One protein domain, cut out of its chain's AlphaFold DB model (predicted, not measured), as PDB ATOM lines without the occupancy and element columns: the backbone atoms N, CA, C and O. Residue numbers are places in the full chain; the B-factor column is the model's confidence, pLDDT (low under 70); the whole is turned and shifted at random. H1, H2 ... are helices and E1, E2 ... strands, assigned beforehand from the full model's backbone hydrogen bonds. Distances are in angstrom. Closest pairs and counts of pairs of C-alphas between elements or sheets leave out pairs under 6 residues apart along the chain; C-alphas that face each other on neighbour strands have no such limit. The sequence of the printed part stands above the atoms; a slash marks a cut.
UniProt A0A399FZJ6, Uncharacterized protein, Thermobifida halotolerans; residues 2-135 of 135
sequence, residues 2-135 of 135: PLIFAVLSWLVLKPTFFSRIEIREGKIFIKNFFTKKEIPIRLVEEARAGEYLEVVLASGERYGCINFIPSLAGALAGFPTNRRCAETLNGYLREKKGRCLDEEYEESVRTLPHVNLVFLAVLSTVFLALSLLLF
ATOM      1  N   PRO A   2     -35.239 -25.623  33.837       61.66
ATOM      2  CA  PRO A   2     -35.086 -24.231  33.371       61.66
ATOM      3  C   PRO A   2     -36.413 -23.560  32.979       61.66
ATOM      4  O   PRO A   2     -36.605 -22.374  33.219       61.66
ATOM      5  N   LEU A   3     -37.368 -24.330  32.449       59.41
ATOM      6  CA  LEU A   3     -38.667 -23.810  32.009       59.41
ATOM      7  C   LEU A   3     -39.567 -23.385  33.183       59.41
ATOM      8  O   LEU A   3     -40.246 -22.371  33.104       59.41
ATOM      9  N   ILE A   4     -39.514 -24.106  34.307       65.19
ATOM     10  CA  ILE A   4     -40.249 -23.752  35.533       65.19
ATOM     11  C   ILE A   4     -39.661 -22.472  36.138       65.19
ATOM     12  O   ILE A   4     -40.406 -21.592  36.555       65.19
ATOM     13  N   PHE A   5     -38.334 -22.328  36.118       65.31
ATOM     14  CA  PHE A   5     -37.660 -21.126  36.603       65.31
ATOM     15  C   PHE A   5     -37.905 -19.909  35.698       65.31
ATOM     16  O   PHE A   5     -38.138 -18.809  36.193       65.31
ATOM     17  N   ALA A   6     -37.943 -20.096  34.376       62.38
ATOM     18  CA  ALA A   6     -38.331 -19.054  33.423       62.38
ATOM     19  C   ALA A   6     -39.785 -18.599  33.637       62.38
ATOM     20  O   ALA A   6     -40.070 -17.407  33.646       62.38
ATOM     21  N   VAL A   7     -40.704 -19.536  33.887       65.75
ATOM     22  CA  VAL A   7     -42.110 -19.218  34.175       65.75
ATOM     23  C   VAL A   7     -42.261 -18.520  35.531       65.75
ATOM     24  O   VAL A   7     -43.005 -17.548  35.628       65.75
ATOM     25  N   LEU A   8     -41.536 -18.954  36.567       61.06
ATOM     26  CA  LEU A   8     -41.563 -18.324  37.893       61.06
ATOM     27  C   LEU A   8     -40.922 -16.933  37.884       61.06
ATOM     28  O   LEU A   8     -41.514 -15.992  38.404       61.06
ATOM     29  N   SER A   9     -39.761 -16.773  37.248       63.78
ATOM     30  CA  SER A   9     -39.132 -15.460  37.070       63.78
ATOM     31  C   SER A   9     -40.026 -14.534  36.257       63.78
ATOM     32  O   SER A   9     -40.219 -13.403  36.676       63.78
ATOM     33  N   TRP A  10     -40.671 -15.011  35.187       63.50
ATOM     34  CA  TRP A  10     -41.672 -14.248  34.438       63.50
ATOM     35  C   TRP A  10     -42.874 -13.841  35.304       63.50
ATOM     36  O   TRP A  10     -43.306 -12.688  35.266       63.50
ATOM     37  N   LEU A  11     -43.393 -14.756  36.128       59.62
ATOM     38  CA  LEU A  11     -44.502 -14.497  37.052       59.62
ATOM     39  C   LEU A  11     -44.147 -13.507  38.168       59.62
ATOM     40  O   LEU A  11     -45.039 -12.791  38.609       59.62
ATOM     41  N   VAL A  12     -42.884 -13.441  38.603       58.16
ATOM     42  CA  VAL A  12     -42.385 -12.500  39.632       58.16
ATOM     43  C   VAL A  12     -41.958 -11.161  39.025       58.16
ATOM     44  O   VAL A  12     -42.179 -10.096  39.605       58.16
ATOM     45  N   LEU A  13     -41.409 -11.177  37.815       59.16
ATOM     46  CA  LEU A  13     -41.076  -9.977  37.063       59.16
ATOM     47  C   LEU A  13     -42.346  -9.188  36.729       59.16
ATOM     48  O   LEU A  13     -42.403  -7.991  36.999       59.16
ATOM     49  N   LYS A  14     -43.395  -9.856  36.232       60.09
ATOM     50  CA  LYS A  14     -44.666  -9.239  35.813       60.09
ATOM     51  C   LYS A  14     -45.292  -8.278  36.848       60.09
ATOM     52  O   LYS A  14     -45.672  -7.183  36.443       60.09
ATOM     53  N   PRO A  15     -45.391  -8.606  38.151       51.62
ATOM     54  CA  PRO A  15     -45.899  -7.680  39.154       51.62
ATOM     55  C   PRO A  15     -44.896  -6.595  39.558       51.62
ATOM     56  O   PRO A  15     -45.286  -5.478  39.891       51.62
ATOM     57  N   THR A  16     -43.596  -6.871  39.486       50.44
ATOM     58  CA  THR A  16     -42.564  -5.853  39.743       50.44
ATOM     59  C   THR A  16     -42.502  -4.802  38.629       50.44
ATOM     60  O   THR A  16     -42.094  -3.663  38.859       50.44
ATOM     61  N   PHE A  17     -42.998  -5.155  37.438       52.94
ATOM     62  CA  PHE A  17     -43.218  -4.237  36.327       52.94
ATOM     63  C   PHE A  17     -44.415  -3.279  36.533       52.94
ATOM     64  O   PHE A  17     -44.701  -2.477  35.645       52.94
ATOM     65  N   PHE A  18     -45.130  -3.309  37.670       54.78
ATOM     66  CA  PHE A  18     -46.352  -2.519  37.788       54.78
ATOM     67  C   PHE A  18     -46.087  -0.997  37.855       54.78
ATOM     68  O   PHE A  18     -45.887  -0.417  38.920       54.78
ATOM     69  N   SER A  19     -46.188  -0.343  36.696       56.50
ATOM     70  CA  SER A  19     -46.390   1.100  36.549       56.50
ATOM     71  C   SER A  19     -47.653   1.552  37.298       56.50
ATOM     72  O   SER A  19     -48.786   1.207  36.951       56.50
ATOM     73  N   ARG A  20     -47.480   2.290  38.392       68.88
ATOM     74  CA  ARG A  20     -48.576   2.612  39.309       68.88
ATOM     75  C   ARG A  20     -49.166   3.975  38.981       68.88
ATOM     76  O   ARG A  20     -48.425   4.952  38.874       68.88
ATOM     77  N   ILE A  21     -50.492   4.033  38.878       70.19
ATOM     78  CA  ILE A  21     -51.221   5.296  38.969       70.19
ATOM     79  C   ILE A  21     -51.574   5.496  40.437       70.19
ATOM     80  O   ILE A  21     -52.283   4.684  41.028       70.19
ATOM     81  N   GLU A  22     -51.029   6.543  41.040       77.44
ATOM     82  CA  GLU A  22     -51.340   6.937  42.412       77.44
ATOM     83  C   GLU A  22     -51.994   8.310  42.406       77.44
ATOM     84  O   GLU A  22     -51.566   9.200  41.680       77.44
ATOM     85  N   ILE A  23     -53.010   8.494  43.243       76.19
ATOM     86  CA  ILE A  23     -53.611   9.802  43.481       76.19
ATOM     87  C   ILE A  23     -53.196  10.237  44.885       76.19
ATOM     88  O   ILE A  23     -53.506   9.552  45.860       76.19
ATOM     89  N   ARG A  24     -52.472  11.351  45.003       77.88
ATOM     90  CA  ARG A  24     -52.100  11.955  46.293       77.88
ATOM     91  C   ARG A  24     -52.167  13.471  46.194       77.88
ATOM     92  O   ARG A  24     -51.783  14.025  45.175       77.88
ATOM     93  N   GLU A  25     -52.650  14.121  47.252       72.00
ATOM     94  CA  GLU A  25     -52.559  15.586  47.428       72.00
ATOM     95  C   GLU A  25     -53.070  16.412  46.229       72.00
ATOM     96  O   GLU A  25     -52.526  17.456  45.900       72.00
ATOM     97  N   GLY A  26     -54.115  15.946  45.533       71.94
ATOM     98  CA  GLY A  26     -54.646  16.671  44.369       71.94
ATOM     99  C   GLY A  26     -53.843  16.487  43.072       71.94
ATOM    100  O   GLY A  26     -54.106  17.180  42.089       71.94
ATOM    101  N   LYS A  27     -52.900  15.538  43.040       79.62
ATOM    102  CA  LYS A  27     -52.076  15.188  41.879       79.62
ATOM    103  C   LYS A  27     -52.220  13.707  41.532       79.62
ATOM    104  O   LYS A  27     -52.317  12.840  42.405       79.62
ATOM    105  N   ILE A  28     -52.229  13.422  40.236       81.81
ATOM    106  CA  ILE A  28     -52.151  12.082  39.664       81.81
ATOM    107  C   ILE A  28     -50.692  11.812  39.316       81.81
ATOM    108  O   ILE A  28     -50.058  12.549  38.566       81.81
ATOM    109  N   PHE A  29     -50.154  10.732  39.858       80.94
ATOM    110  CA  PHE A  29     -48.799  10.280  39.609       80.94
ATOM    111  C   PHE A  29     -48.847   9.063  38.703       80.94
ATOM    112  O   PHE A  29     -49.333   8.012  39.114       80.94
ATOM    113  N   ILE A  30     -48.306   9.188  37.495       80.31
ATOM    114  CA  ILE A  30     -48.105   8.063  36.584       80.31
ATOM    115  C   ILE A  30     -46.640   7.659  36.689       80.31
ATOM    116  O   ILE A  30     -45.751   8.328  36.161       80.31
ATOM    117  N   LYS A  31     -46.370   6.584  37.428       75.25
ATOM    118  CA  LYS A  31     -45.017   6.053  37.613       75.25
ATOM    119  C   LYS A  31     -44.771   4.934  36.612       75.25
ATOM    120  O   LYS A  31     -45.460   3.926  36.673       75.25
ATOM    121  N   ASN A  32     -43.768   5.099  35.758       70.88
ATOM    122  CA  ASN A  32     -43.170   4.049  34.929       70.88
ATOM    123  C   ASN A  32     -41.775   3.687  35.483       70.88
ATOM    124  O   ASN A  32     -41.346   4.237  36.494       70.88
ATOM    125  N   PHE A  33     -41.031   2.811  34.801       64.00
ATOM    126  CA  PHE A  33     -39.691   2.354  35.222       64.00
ATOM    127  C   PHE A  33     -38.679   3.461  35.453       64.00
ATOM    128  O   PHE A  33     -37.997   3.447  36.472       64.00
ATOM    129  N   PHE A  34     -38.593   4.366  34.477       66.25
ATOM    130  CA  PHE A  34     -37.560   5.399  34.390       66.25
ATOM    131  C   PHE A  34     -38.113   6.808  34.601       66.25
ATOM    132  O   PHE A  34     -37.370   7.769  34.784       66.25
ATOM    133  N   THR A  35     -39.438   6.943  34.556       70.12
ATOM    134  CA  THR A  35     -40.110   8.239  34.528       70.12
ATOM    135  C   THR A  35     -41.303   8.228  35.461       70.12
ATOM    136  O   THR A  35     -42.168   7.360  35.362       70.12
ATOM    137  N   LYS A  36     -41.396   9.239  36.311       81.81
ATOM    138  CA  LYS A  36     -42.585   9.568  37.085       81.81
ATOM    139  C   LYS A  36     -43.164  10.850  36.508       81.81
ATOM    140  O   LYS A  36     -42.480  11.867  36.477       81.81
ATOM    141  N   LYS A  37     -44.409  10.805  36.053       81.75
ATOM    142  CA  LYS A  37     -45.152  11.990  35.624       81.75
ATOM    143  C   LYS A  37     -46.084  12.432  36.739       81.75
ATOM    144  O   LYS A  37     -46.811  11.609  37.290       81.75
ATOM    145  N   GLU A  38     -46.038  13.711  37.070       84.12
ATOM    146  CA  GLU A  38     -46.928  14.355  38.027       84.12
ATOM    147  C   GLU A  38     -47.899  15.231  37.244       84.12
ATOM    148  O   GLU A  38     -47.489  16.162  36.551       84.12
ATOM    149  N   ILE A  39     -49.179  14.888  37.322       82.19
ATOM    150  CA  ILE A  39     -50.256  15.537  36.590       82.19
ATOM    151  C   ILE A  39     -51.214  16.156  37.615       82.19
ATOM    152  O   ILE A  39     -51.881  15.420  38.347       82.19
ATOM    153  N   PRO A  40     -51.304  17.491  37.699       80.56
ATOM    154  CA  PRO A  40     -52.295  18.160  38.533       80.56
ATOM    155  C   PRO A  40     -53.715  17.765  38.115       80.56
ATOM    156  O   PRO A  40     -54.058  17.822  36.935       80.56
ATOM    157  N   ILE A  41     -54.574  17.408  39.075       78.75
ATOM    158  CA  ILE A  41     -55.952  16.946  38.804       78.75
ATOM    159  C   ILE A  41     -56.789  18.010  38.087       78.75
ATOM    160  O   ILE A  41     -57.688  17.674  37.323       78.75
ATOM    161  N   ARG A  42     -56.470  19.292  38.286       74.38
ATOM    162  CA  ARG A  42     -57.155  20.425  37.647       74.38
ATOM    163  C   ARG A  42     -56.965  20.453  36.133       74.38
ATOM    164  O   ARG A  42     -57.880  20.851  35.420       74.38
ATOM    165  N   LEU A  43     -55.802  20.005  35.658       78.31
ATOM    166  CA  LEU A  43     -55.512  19.910  34.231       78.31
ATOM    167  C   LEU A  43     -56.180  18.695  33.591       78.31
ATOM    168  O   LEU A  43     -56.250  18.634  32.370       78.31
ATOM    169  N   VAL A  44     -56.658  17.733  34.383       82.06
ATOM    170  CA  VAL A  44     -57.271  16.510  33.872       82.06
ATOM    171  C   VAL A  44     -58.735  16.758  33.526       82.06
ATOM    172  O   VAL A  44     -59.559  17.165  34.352       82.06
ATOM    173  N   GLU A  45     -59.069  16.495  32.271       82.50
ATOM    174  CA  GLU A  45     -60.437  16.545  31.788       82.50
ATOM    175  C   GLU A  45     -61.176  15.269  32.184       82.50
ATOM    176  O   GLU A  45     -62.182  15.336  32.893       82.50
ATOM    177  N   GLU A  46     -60.624  14.121  31.787       83.31
ATOM    178  CA  GLU A  46     -61.206  12.802  32.008       83.31
ATOM    179  C   GLU A  46     -60.163  11.682  31.893       83.31
ATOM    180  O   GLU A  46     -59.093  11.836  31.302       83.31
ATOM    181  N   ALA A  47     -60.497  10.518  32.441       84.69
ATOM    182  CA  ALA A  47     -59.801   9.265  32.200       84.69
ATOM    183  C   ALA A  47     -60.614   8.390  31.241       84.69
ATOM    184  O   ALA A  47     -61.786   8.096  31.496       84.69
ATOM    185  N   ARG A  48     -59.985   7.926  30.160       83.19
ATOM    186  CA  ARG A  48     -60.595   7.014  29.186       83.19
ATOM    187  C   ARG A  48     -60.030   5.612  29.353       83.19
ATOM    188  O   ARG A  48     -58.815   5.424  29.392       83.19
ATOM    189  N   ALA A  49     -60.922   4.629  29.418       79.12
ATOM    190  CA  ALA A  49     -60.568   3.217  29.365       79.12
ATOM    191  C   ALA A  49     -60.956   2.624  28.008       79.12
ATOM    192  O   ALA A  49     -62.136   2.574  27.662       79.12
ATOM    193  N   GLY A  50     -59.956   2.133  27.281       72.62
ATOM    194  CA  GLY A  50     -60.103   1.285  26.102       72.62
ATOM    195  C   GLY A  50     -59.124   0.117  26.184       72.62
ATOM    196  O   GLY A  50     -58.942  -0.471  27.253       72.62
ATOM    197  N   GLU A  51     -58.443  -0.176  25.076       66.81
ATOM    198  CA  GLU A  51     -57.290  -1.092  25.076       66.81
ATOM    199  C   GLU A  51     -56.196  -0.636  26.047       66.81
ATOM    200  O   GLU A  51     -55.527  -1.471  26.648       66.81
ATOM    201  N   TYR A  52     -56.103   0.680  26.259       71.38
ATOM    202  CA  TYR A  52     -55.208   1.352  27.193       71.38
ATOM    203  C   TYR A  52     -56.013   2.203  28.182       71.38
ATOM    204  O   TYR A  52     -57.161   2.573  27.919       71.38
ATOM    205  N   LEU A  53     -55.408   2.526  29.326       78.44
ATOM    206  CA  LEU A  53     -55.904   3.577  30.213       78.44
ATOM    207  C   LEU A  53     -55.155   4.875  29.907       78.44
ATOM    208  O   LEU A  53     -53.928   4.927  30.041       78.44
ATOM    209  N   GLU A  54     -55.905   5.910  29.547       83.00
ATOM    210  CA  GLU A  54     -55.382   7.230  29.205       83.00
ATOM    211  C   GLU A  54     -55.960   8.294  30.134       83.00
ATOM    212  O   GLU A  54     -57.167   8.345  30.370       83.00
ATOM    213  N   VAL A  55     -55.092   9.165  30.640       84.00
ATOM    214  CA  VAL A  55     -55.477  10.405  31.313       84.00
ATOM    215  C   VAL A  55     -55.431  11.522  30.274       84.00
ATOM    216  O   VAL A  55     -54.366  11.797  29.718       84.00
ATOM    217  N   VAL A  56     -56.579  12.132  29.989       84.81
ATOM    218  CA  VAL A  56     -56.733  13.216  29.012       84.81
ATOM    219  C   VAL A  56     -56.724  14.549  29.751       84.81
ATOM    220  O   VAL A  56     -57.480  14.744  30.705       84.81
ATOM    221  N   LEU A  57     -55.849  15.461  29.334       84.31
ATOM    222  CA  LEU A  57     -55.803  16.824  29.852       84.31
ATOM    223  C   LEU A  57     -56.772  17.735  29.100       84.31
ATOM    224  O   LEU A  57     -57.042  17.513  27.925       84.31
ATOM    225  N   ALA A  58     -57.191  18.824  29.742       80.88
ATOM    226  CA  ALA A  58     -57.984  19.887  29.124       80.88
ATOM    227  C   ALA A  58     -57.251  20.581  27.957       80.88
ATOM    228  O   ALA A  58     -57.884  21.172  27.091       80.88
ATOM    229  N   SER A  59     -55.916  20.487  27.908       78.56
ATOM    230  CA  SER A  59     -55.104  20.921  26.763       78.56
ATOM    231  C   SER A  59     -55.178  19.970  25.558       78.56
ATOM    232  O   SER A  59     -54.622  20.273  24.506       78.56
ATOM    233  N   GLY A  60     -55.826  18.809  25.698       76.31
ATOM    234  CA  GLY A  60     -55.895  17.749  24.689       76.31
ATOM    235  C   GLY A  60     -54.734  16.749  24.737       76.31
ATOM    236  O   GLY A  60     -54.772  15.735  24.035       76.31
ATOM    237  N   GLU A  61     -53.716  16.986  25.570       82.00
ATOM    238  CA  GLU A  61     -52.616  16.041  25.774       82.00
ATOM    239  C   GLU A  61     -53.094  14.750  26.447       82.00
ATOM    240  O   GLU A  61     -53.974  14.757  27.312       82.00
ATOM    241  N   ARG A  62     -52.480  13.621  26.077       82.19
ATOM    242  CA  ARG A  62     -52.864  12.296  26.574       82.19
ATOM    243  C   ARG A  62     -51.687  11.590  27.212       82.19
ATOM    244  O   ARG A  62     -50.617  11.459  26.617       82.19
ATOM    245  N   TYR A  63     -51.914  11.084  28.415       79.94
ATOM    246  CA  TYR A  63     -50.912  10.375  29.190       79.94
ATOM    247  C   TYR A  63     -51.401   8.968  29.506       79.94
ATOM    248  O   TYR A  63     -52.252   8.758  30.369       79.94
ATOM    249  N   GLY A  64     -50.847   8.000  28.782       69.88
ATOM    250  CA  GLY A  64     -51.070   6.580  29.025       69.88
ATOM    251  C   GLY A  64     -50.105   6.011  30.062       69.88
ATOM    252  O   GLY A  64     -48.985   6.498  30.244       69.88
ATOM    253  N   CYS A  65     -50.533   4.938  30.719       66.81
ATOM    254  CA  CYS A  65     -49.673   4.133  31.574       66.81
ATOM    255  C   CYS A  65     -49.389   2.784  30.895       66.81
ATOM    256  O   CYS A  65     -50.310   2.075  30.493       66.81
ATOM    257  N   ILE A  66     -48.102   2.423  30.799       62.50
ATOM    258  CA  ILE A  66     -47.597   1.212  30.116       62.50
ATOM    259  C   ILE A  66     -48.202  -0.070  30.714       62.50
ATOM    260  O   ILE A  66     -48.347  -1.085  30.044       62.50
ATOM    261  N   ASN A  67     -48.637  -0.025  31.971       60.44
ATOM    262  CA  ASN A  67     -49.280  -1.157  32.630       60.44
ATOM    263  C   ASN A  67     -50.622  -1.587  32.043       60.44
ATOM    264  O   ASN A  67     -51.058  -2.708  32.291       60.44
ATOM    265  N   PHE A  68     -51.286  -0.698  31.317       59.06
ATOM    266  CA  PHE A  68     -52.564  -0.991  30.689       59.06
ATOM    267  C   PHE A  68     -52.389  -1.374  29.221       59.06
ATOM    268  O   PHE A  68     -53.325  -1.228  28.453       59.06
ATOM    269  N   ILE A  69     -51.205  -1.856  28.821       61.28
ATOM    270  CA  ILE A  69     -50.992  -2.417  27.483       61.28
ATOM    271  C   ILE A  69     -51.955  -3.596  27.256       61.28
ATOM    272  O   ILE A  69     -52.153  -4.420  28.161       61.28
ATOM    273  N   PRO A  70     -52.534  -3.712  26.049       58.47
ATOM    274  CA  PRO A  70     -53.444  -4.781  25.713       58.47
ATOM    275  C   PRO A  70     -52.759  -6.136  25.884       58.47
ATOM    276  O   PRO A  70     -51.734  -6.441  25.279       58.47
ATOM    277  N   SER A  71     -53.348  -6.969  26.735       63.12
ATOM    278  CA  SER A  71     -53.007  -8.385  26.842       63.12
ATOM    279  C   SER A  71     -54.081  -9.218  26.156       63.12
ATOM    280  O   SER A  71     -55.247  -8.832  26.153       63.12
ATOM    281  N   LEU A  72     -53.712 -10.392  25.633       56.06
ATOM    282  CA  LEU A  72     -54.658 -11.317  24.994       56.06
ATOM    283  C   LEU A  72     -55.834 -11.672  25.926       56.06
ATOM    284  O   LEU A  72     -56.988 -11.685  25.510       56.06
ATOM    285  N   ALA A  73     -55.550 -11.872  27.217       59.56
ATOM    286  CA  ALA A  73     -56.574 -12.090  28.239       59.56
ATOM    287  C   ALA A  73     -57.474 -10.857  28.443       59.56
ATOM    288  O   ALA A  73     -58.679 -10.991  28.627       59.56
ATOM    289  N   GLY A  74     -56.902  -9.652  28.381       59.78
ATOM    290  CA  GLY A  74     -57.657  -8.403  28.430       59.78
ATOM    291  C   GLY A  74     -58.532  -8.184  27.194       59.78
ATOM    292  O   GLY A  74     -59.666  -7.745  27.349       59.78
ATOM    293  N   ALA A  75     -58.059  -8.559  26.003       63.34
ATOM    294  CA  ALA A  75     -58.819  -8.463  24.758       63.34
ATOM    295  C   ALA A  75     -60.047  -9.388  24.767       63.34
ATOM    296  O   ALA A  75     -61.124  -8.983  24.341       63.34
ATOM    297  N   LEU A  76     -59.914 -10.592  25.333       65.75
ATOM    298  CA  LEU A  76     -61.031 -11.530  25.504       65.75
ATOM    299  C   LEU A  76     -62.030 -11.084  26.584       65.75
ATOM    300  O   LEU A  76     -63.223 -11.335  26.457       65.75
ATOM    301  N   ALA A  77     -61.557 -10.424  27.643       68.75
ATOM    302  CA  ALA A  77     -62.390  -9.988  28.768       68.75
ATOM    303  C   ALA A  77     -62.882  -8.528  28.667       68.75
ATOM    304  O   ALA A  77     -63.577  -8.057  29.568       68.75
ATOM    305  N   GLY A  78     -62.506  -7.787  27.620       68.50
ATOM    306  CA  GLY A  78     -62.864  -6.374  27.443       68.50
ATOM    307  C   GLY A  78     -62.201  -5.412  28.440       68.50
ATOM    308  O   GLY A  78     -62.794  -4.395  28.796       68.50
ATOM    309  N   PHE A  79     -60.994  -5.738  28.915       73.12
ATOM    310  CA  PHE A  79     -60.160  -4.907  29.799       73.12
ATOM    311  C   PHE A  79     -60.876  -4.366  31.063       73.12
ATOM    312  O   PHE A  79     -60.903  -3.154  31.310       73.12
ATOM    313  N   PRO A  80     -61.428  -5.242  31.927       71.88
ATOM    314  CA  PRO A  80     -62.247  -4.827  33.073       71.88
ATOM    315  C   PRO A  80     -61.463  -4.006  34.110       71.88
ATOM    316  O   PRO A  80     -62.018  -3.116  34.752       71.88
ATOM    317  N   THR A  81     -60.162  -4.264  34.257       71.25
ATOM    318  CA  THR A  81     -59.282  -3.517  35.166       71.25
ATOM    319  C   THR A  81     -59.071  -2.079  34.693       71.25
ATOM    320  O   THR A  81     -59.106  -1.163  35.514       71.25
ATOM    321  N   ASN A  82     -58.913  -1.865  33.381       75.38
ATOM    322  CA  ASN A  82     -58.765  -0.534  32.785       75.38
ATOM    323  C   ASN A  82     -60.031   0.283  33.056       75.38
ATOM    324  O   ASN A  82     -59.947   1.406  33.549       75.38
ATOM    325  N   ARG A  83     -61.206  -0.323  32.815       77.38
ATOM    326  CA  ARG A  83     -62.516   0.292  33.081       77.38
ATOM    327  C   ARG A  83     -62.691   0.686  34.542       77.38
ATOM    328  O   ARG A  83     -62.920   1.858  34.813       77.38
ATOM    329  N   ARG A  84     -62.482  -0.242  35.483       78.88
ATOM    330  CA  ARG A  84     -62.583   0.060  36.925       78.88
ATOM    331  C   ARG A  84     -61.643   1.184  37.352       78.88
ATOM    332  O   ARG A  84     -62.007   2.012  38.186       78.88
ATOM    333  N   CYS A  85     -60.433   1.220  36.797       76.81
ATOM    334  CA  CYS A  85     -59.463   2.256  37.122       76.81
ATOM    335  C   CYS A  85     -59.894   3.625  36.573       76.81
ATOM    336  O   CYS A  85     -59.886   4.591  37.331       76.81
ATOM    337  N   ALA A  86     -60.356   3.701  35.319       82.12
ATOM    338  CA  ALA A  86     -60.908   4.931  34.744       82.12
ATOM    339  C   ALA A  86     -62.147   5.422  35.494       82.12
ATOM    340  O   ALA A  86     -62.249   6.607  35.783       82.12
ATOM    341  N   GLU A  87     -63.070   4.527  35.850       82.94
ATOM    342  CA  GLU A  87     -64.267   4.864  36.626       82.94
ATOM    343  C   GLU A  87     -63.900   5.438  37.995       82.94
ATOM    344  O   GLU A  87     -64.436   6.469  38.394       82.94
ATOM    345  N   THR A  88     -62.933   4.822  38.680       82.62
ATOM    346  CA  THR A  88     -62.431   5.314  39.970       82.62
ATOM    347  C   THR A  88     -61.767   6.683  39.815       82.62
ATOM    348  O   THR A  88     -62.033   7.589  40.603       82.62
ATOM    349  N   LEU A  89     -60.936   6.862  38.780       81.62
ATOM    350  CA  LEU A  89     -60.267   8.136  38.508       81.62
ATOM    351  C   LEU A  89     -61.283   9.236  38.178       81.62
ATOM    352  O   LEU A  89     -61.195  10.333  38.718       81.62
ATOM    353  N   ASN A  90     -62.274   8.930  37.341       83.94
ATOM    354  CA  ASN A  90     -63.347   9.844  36.957       83.94
ATOM    355  C   ASN A  90     -64.258  10.191  38.136       83.94
ATOM    356  O   ASN A  90     -64.663  11.345  38.268       83.94
ATOM    357  N   GLY A  91     -64.556   9.230  39.012       83.25
ATOM    358  CA  GLY A  91     -65.260   9.481  40.268       83.25
ATOM    359  C   GLY A  91     -64.499  10.476  41.144       83.25
ATOM    360  O   GLY A  91     -65.060  11.488  41.560       83.25
ATOM    361  N   TYR A  92     -63.196  10.250  41.323       80.56
ATOM    362  CA  TYR A  92     -62.329  11.152  42.082       80.56
ATOM    363  C   TYR A  92     -62.223  12.545  41.444       80.56
ATOM    364  O   TYR A  92     -62.286  13.560  42.137       80.56
ATOM    365  N   LEU A  93     -62.102  12.610  40.113       79.81
ATOM    366  CA  LEU A  93     -62.091  13.859  39.349       79.81
ATOM    367  C   LEU A  93     -63.382  14.646  39.572       79.81
ATOM    368  O   LEU A  93     -63.316  15.831  39.878       79.81
ATOM    369  N   ARG A  94     -64.551  14.000  39.494       79.00
ATOM    370  CA  ARG A  94     -65.848  14.654  39.735       79.00
ATOM    371  C   ARG A  94     -65.961  15.219  41.150       79.00
ATOM    372  O   ARG A  94     -66.445  16.334  41.312       79.00
ATOM    373  N   GLU A  95     -65.481  14.491  42.154       77.25
ATOM    374  CA  GLU A  95     -65.534  14.927  43.554       77.25
ATOM    375  C   GLU A  95     -64.591  16.114  43.839       77.25
ATOM    376  O   GLU A  95     -64.920  17.018  44.609       77.25
ATOM    377  N   LYS A  96     -63.413  16.140  43.204       70.94
ATOM    378  CA  LYS A  96     -62.358  17.127  43.485       70.94
ATOM    379  C   LYS A  96     -62.360  18.347  42.569       70.94
ATOM    380  O   LYS A  96     -61.946  19.413  43.021       70.94
ATOM    381  N   LYS A  97     -62.841  18.240  41.325       64.88
ATOM    382  CA  LYS A  97     -62.855  19.353  40.355       64.88
ATOM    383  C   LYS A  97     -63.719  20.527  40.837       64.88
ATOM    384  O   LYS A  97     -63.376  21.669  40.567       64.88
ATOM    385  N   GLY A  98     -64.748  20.265  41.651       56.31
ATOM    386  CA  GLY A  98     -65.552  21.307  42.307       56.31
ATOM    387  C   GLY A  98     -64.904  21.984  43.528       56.31
ATOM    388  O   GLY A  98     -65.364  23.042  43.929       56.31
ATOM    389  N   ARG A  99     -63.845  21.411  44.125       53.31
ATOM    390  CA  ARG A  99     -63.171  21.945  45.336       53.31
ATOM    391  C   ARG A  99     -61.835  22.642  45.067       53.31
ATOM    392  O   ARG A  99     -61.218  23.142  45.996       53.31
ATOM    393  N   CYS A 100     -61.337  22.608  43.836       51.38
ATOM    394  CA  CYS A 100     -59.968  23.002  43.490       51.38
ATOM    395  C   CYS A 100     -59.890  24.286  42.645       51.38
ATOM    396  O   CYS A 100     -58.862  24.535  42.030       51.38
ATOM    397  N   LEU A 101     -60.953  25.088  42.582       52.81
ATOM    398  CA  LEU A 101     -60.973  26.330  41.798       52.81
ATOM    399  C   LEU A 101     -60.255  27.517  42.477       52.81
ATOM    400  O   LEU A 101     -60.041  28.519  41.811       52.81
ATOM    401  N   ASP A 102     -59.844  27.399  43.746       49.53
ATOM    402  CA  ASP A 102     -59.446  28.553  44.578       49.53
ATOM    403  C   ASP A 102     -57.937  28.834  44.724       49.53
ATOM    404  O   ASP A 102     -57.561  29.744  45.454       49.53
ATOM    405  N   GLU A 103     -57.035  28.110  44.054       52.12
ATOM    406  CA  GLU A 103     -55.594  28.414  44.177       52.12
ATOM    407  C   GLU A 103     -54.963  28.686  42.810       52.12
ATOM    408  O   GLU A 103     -54.731  27.764  42.030       52.12
ATOM    409  N   GLU A 104     -54.668  29.950  42.516       45.97
ATOM    410  CA  GLU A 104     -53.823  30.360  41.391       45.97
ATOM    411  C   GLU A 104     -52.405  29.806  41.572       45.97
ATOM    412  O   GLU A 104     -51.563  30.392  42.246       45.97
ATOM    413  N   TYR A 105     -52.125  28.657  40.964       51.62
ATOM    414  CA  TYR A 105     -50.765  28.196  40.725       51.62
ATOM    415  C   TYR A 105     -50.688  27.662  39.295       51.62
ATOM    416  O   TYR A 105     -51.419  26.739  38.929       51.62
ATOM    417  N   GLU A 106     -49.786  28.233  38.490       53.91
ATOM    418  CA  GLU A 106     -49.365  27.691  37.193       53.91
ATOM    419  C   GLU A 106     -48.599  26.371  37.407       53.91
ATOM    420  O   GLU A 106     -47.376  26.289  37.289       53.91
ATOM    421  N   GLU A 107     -49.301  25.305  37.788       62.94
ATOM    422  CA  GLU A 107     -48.705  23.973  37.838       62.94
ATOM    423  C   GLU A 107     -48.794  23.307  36.466       62.94
ATOM    424  O   GLU A 107     -49.866  22.932  36.003       62.94
ATOM    425  N   SER A 108     -47.638  23.124  35.829       70.19
ATOM    426  CA  SER A 108     -47.473  22.326  34.614       70.19
ATOM    427  C   SER A 108     -47.178  20.854  34.933       70.19
ATOM    428  O   SER A 108     -46.772  20.497  36.043       70.19
ATOM    429  N   VAL A 109     -47.375  19.972  33.946       75.88
ATOM    430  CA  VAL A 109     -47.024  18.548  34.060       75.88
ATOM    431  C   VAL A 109     -45.518  18.410  34.278       75.88
ATOM    432  O   VAL A 109     -44.717  18.825  33.440       75.88
ATOM    433  N   ARG A 110     -45.111  17.775  35.381       78.25
ATOM    434  CA  ARG A 110     -43.691  17.524  35.675       78.25
ATOM    435  C   ARG A 110     -43.324  16.089  35.340       78.25
ATOM    436  O   ARG A 110     -43.973  15.154  35.800       78.25
ATOM    437  N   THR A 111     -42.250  15.908  34.577       76.31
ATOM    438  CA  THR A 111     -41.641  14.590  34.359       76.31
ATOM    439  C   THR A 111     -40.357  14.511  35.170       76.31
ATOM    440  O   THR A 111     -39.423  15.274  34.945       76.31
ATOM    441  N   LEU A 112     -40.321  13.594  36.128       75.12
ATOM    442  CA  LEU A 112     -39.189  13.351  37.012       75.12
ATOM    443  C   LEU A 112     -38.537  12.010  36.666       75.12
ATOM    444  O   LEU A 112     -39.253  11.055  36.334       75.12
ATOM    445  N   PRO A 113     -37.205  11.890  36.788       71.69
ATOM    446  CA  PRO A 113     -36.558  10.593  36.745       71.69
ATOM    447  C   PRO A 113     -37.048   9.748  37.926       71.69
ATOM    448  O   PRO A 113     -37.136  10.210  39.065       71.69
ATOM    449  N   HIS A 114     -37.397   8.501  37.647       72.00
ATOM    450  CA  HIS A 114     -37.774   7.519  38.654       72.00
ATOM    451  C   HIS A 114     -36.973   6.255  38.401       72.00
ATOM    452  O   HIS A 114     -36.750   5.911  37.253       72.00
ATOM    453  N   VAL A 115     -36.533   5.568  39.447       63.97
ATOM    454  CA  VAL A 115     -35.970   4.226  39.316       63.97
ATOM    455  C   VAL A 115     -36.734   3.353  40.284       63.97
ATOM    456  O   VAL A 115     -36.715   3.583  41.495       63.97
ATOM    457  N   ASN A 116     -37.438   2.360  39.751       67.06
ATOM    458  CA  ASN A 116     -38.101   1.378  40.589       67.06
ATOM    459  C   ASN A 116     -37.032   0.461  41.219       67.06
ATOM    460  O   ASN A 116     -36.587  -0.508  40.611       67.06
ATOM    461  N   LEU A 117     -36.585   0.786  42.437       66.06
ATOM    462  CA  LEU A 117     -35.567   0.018  43.173       66.06
ATOM    463  C   LEU A 117     -35.979  -1.442  43.400       66.06
ATOM    464  O   LEU A 117     -35.129  -2.329  43.399       66.06
ATOM    465  N   VAL A 118     -37.283  -1.700  43.540       64.38
ATOM    466  CA  VAL A 118     -37.817  -3.059  43.680       64.38
ATOM    467  C   VAL A 118     -37.576  -3.850  42.396       64.38
ATOM    468  O   VAL A 118     -37.152  -4.999  42.457       64.38
ATOM    469  N   PHE A 119     -37.752  -3.222  41.230       64.56
ATOM    470  CA  PHE A 119     -37.411  -3.837  39.948       64.56
ATOM    471  C   PHE A 119     -35.919  -4.172  39.857       64.56
ATOM    472  O   PHE A 119     -35.577  -5.288  39.480       64.56
ATOM    473  N   LEU A 120     -35.038  -3.250  40.255       69.50
ATOM    474  CA  LEU A 120     -33.592  -3.490  40.236       69.50
ATOM    475  C   LEU A 120     -33.197  -4.676  41.136       69.50
ATOM    476  O   LEU A 120     -32.391  -5.512  40.735       69.50
ATOM    477  N   ALA A 121     -33.797  -4.773  42.326       69.88
ATOM    478  CA  ALA A 121     -33.555  -5.860  43.274       69.88
ATOM    479  C   ALA A 121     -34.102  -7.213  42.785       69.88
ATOM    480  O   ALA A 121     -33.466  -8.251  42.970       69.88
ATOM    481  N   VAL A 122     -35.267  -7.222  42.132       69.38
ATOM    482  CA  VAL A 122     -35.831  -8.439  41.528       69.38
ATOM    483  C   VAL A 122     -35.000  -8.885  40.324       69.38
ATOM    484  O   VAL A 122     -34.693 -10.066  40.188       69.38
ATOM    485  N   LEU A 123     -34.567  -7.955  39.472       70.19
ATOM    486  CA  LEU A 123     -33.701  -8.266  38.335       70.19
ATOM    487  C   LEU A 123     -32.354  -8.839  38.802       70.19
ATOM    488  O   LEU A 123     -31.898  -9.843  38.258       70.19
ATOM    489  N   SER A 124     -31.740  -8.239  39.830       73.12
ATOM    490  CA  SER A 124     -30.453  -8.702  40.357       73.12
ATOM    491  C   SER A 124     -30.551 -10.082  41.008       73.12
ATOM    492  O   SER A 124     -29.682 -10.920  40.785       73.12
ATOM    493  N   THR A 125     -31.623 -10.357  41.757       73.25
ATOM    494  CA  THR A 125     -31.853 -11.671  42.380       73.25
ATOM    495  C   THR A 125     -32.133 -12.762  41.349       73.25
ATOM    496  O   THR A 125     -31.580 -13.854  41.465       73.25
ATOM    497  N   VAL A 126     -32.916 -12.471  40.303       72.12
ATOM    498  CA  VAL A 126     -33.128 -13.409  39.186       72.12
ATOM    499  C   VAL A 126     -31.812 -13.693  38.461       72.12
ATOM    500  O   VAL A 126     -31.516 -14.853  38.183       72.12
ATOM    501  N   PHE A 127     -31.007 -12.660  38.193       73.25
ATOM    502  CA  PHE A 127     -29.710 -12.809  37.533       73.25
ATOM    503  C   PHE A 127     -28.729 -13.647  38.367       73.25
ATOM    504  O   PHE A 127     -28.124 -14.576  37.838       73.25
ATOM    505  N   LEU A 128     -28.636 -13.384  39.677       77.38
ATOM    506  CA  LEU A 128     -27.817 -14.162  40.614       77.38
ATOM    507  C   LEU A 128     -28.232 -15.636  40.666       77.38
ATOM    508  O   LEU A 128     -27.385 -16.527  40.618       77.38
ATOM    509  N   ALA A 129     -29.536 -15.903  40.729       72.81
ATOM    510  CA  ALA A 129     -30.049 -17.267  40.738       72.81
ATOM    511  C   ALA A 129     -29.742 -18.005  39.422       72.81
ATOM    512  O   ALA A 129     -29.399 -19.184  39.445       72.81
ATOM    513  N   LEU A 130     -29.802 -17.304  38.284       69.38
ATOM    514  CA  LEU A 130     -29.400 -17.831  36.976       69.38
ATOM    515  C   LEU A 130     -27.903 -18.148  36.921       69.38
ATOM    516  O   LEU A 130     -27.537 -19.226  36.460       69.38
ATOM    517  N   SER A 131     -27.044 -17.253  37.424       71.94
ATOM    518  CA  SER A 131     -25.594 -17.487  37.448       71.94
ATOM    519  C   SER A 131     -25.194 -18.663  38.337       71.94
ATOM    520  O   SER A 131     -24.264 -19.378  37.991       71.94
ATOM    521  N   LEU A 132     -25.915 -18.896  39.438       74.56
ATOM    522  CA  LEU A 132     -25.676 -20.021  40.350       74.56
ATOM    523  C   LEU A 132     -26.210 -21.364  39.829       74.56
ATOM    524  O   LEU A 132     -25.785 -22.401  40.311       74.56
ATOM    525  N   LEU A 133     -27.163 -21.355  38.892       68.44
ATOM    526  CA  LEU A 133     -27.708 -22.566  38.260       68.44
ATOM    527  C   LEU A 133     -26.927 -22.997  37.009       68.44
ATOM    528  O   LEU A 133     -27.095 -24.123  36.545       68.44
ATOM    529  N   LEU A 134     -26.153 -22.081  36.422       60.56
ATOM    530  CA  LEU A 134     -25.317 -22.308  35.238       60.56
ATOM    531  C   LEU A 134     -23.878 -22.733  35.583       60.56
ATOM    532  O   LEU A 134     -23.159 -23.156  34.679       60.56
ATOM    533  N   PHE A 135     -23.481 -22.613  36.852       51.78
ATOM    534  CA  PHE A 135     -22.213 -23.081  37.422       51.78
ATOM    535  C   PHE A 135     -22.448 -24.326  38.280       51.78
ATOM    536  O   PHE A 135     -21.536 -25.181  38.320       51.78
TER     537      PHE A 135
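AT A GLANCE: This is residues 2 to 135 of the 135 residues of an uncharacterized protein of Thermobifida halotolerans (UniProt A0A399FZJ6). Two small sheets, E1 E2 E3 E7 and E4 E5 E6, make a head, with H3 covering E4 on one face of the second sheet; from one end of this head the first and last helices, H1 and H4, run out side by side as a two-helix stalk. The long link of residues 98 to 109 loops at the opposite end. The printed part has 134 residues with four named helices and seven named strands, in the order H1 E1 E2 E3 E4 E5 E6 H2 H3 E7 H4; both sheets are antiparallel, in the orders E1 - E2 - E3 - E7 and E4 - E5 - E6, and the class is mixed, helices and strands. It is loose, with a radius of gyration of the C-alphas of 18.2 A, and spans 64 by 34 by 21 A.

HOW THE PARTS SIT: H1, residues 2 to 16, and H4, residues 117 to 133, touch, with C-alphas of Thr 16 and Phe 119 closest at 5.5 A, at a shallow tilt of 8 degrees, opposite ways. E1, residues 21 to 24, E2, residues 27 to 31, and E3, residues 35 to 40, form a meander, each strand the antiparallel neighbour of the one before, with N 22 and O 29 at 3.0 A and N 30 and O 37 at 2.9 A within hydrogen-bond range. E7, residues 110 to 113, is an edge strand beside E3, with N 36 and O 112 at 2.8 A; this sheet is strongly twisted. E4, residues 44 to 49, E5, residues 53 to 57, and E6, residues 62 to 64, form a second meander, with N 48 and O 54 at 2.9 A and N 55 and O 63 at 2.9 A. E3 and E4 meet only through their link. H3, residues 80 to 97, is on the sheet E4 E5 E6 at a height of 7.6 A, in two layers, helix on one face of a sheet. It lies over E4 and runs along the strands, at 15 degrees to E4 on the local plane; the closest C-alphas of H3 and E4 are those of Arg 83 and Ala 49, 5.1 A apart. H2, residues 72 to 77, is close to H3 but not clearly touching, with the C-alphas of Gly 74 and Pro 80 closest at 7.4 A. Every O i to N i+4 pair is within hydrogen-bond range in H2, H3 and H4, and 9 of 11 are in H1.

IN THESE COORDINATES: H1 begins at C-alpha 2, (-35.086, -24.231, 33.371), and is 20.8 A long. E3 is 16.2 A long and E4 14.4 A. H3 is 25.3 A long, from C-alpha 80 at (-62.247, -4.827, 33.073). H4, 24.4 A long, ends at C-alpha 133, (-27.708, -22.566, 38.260).

THE WHOLE: The C-alphas farthest apart, Asp 102 and Phe 135, are 64.1 A apart. The printed part has no cut, and the link from H3 to E7 is long, with 12 residues. The mean pLDDT of the printed part is 70.2, and 60 residues are under 70, among them residues 2 to 20, 64 to 78 and 97 to 107.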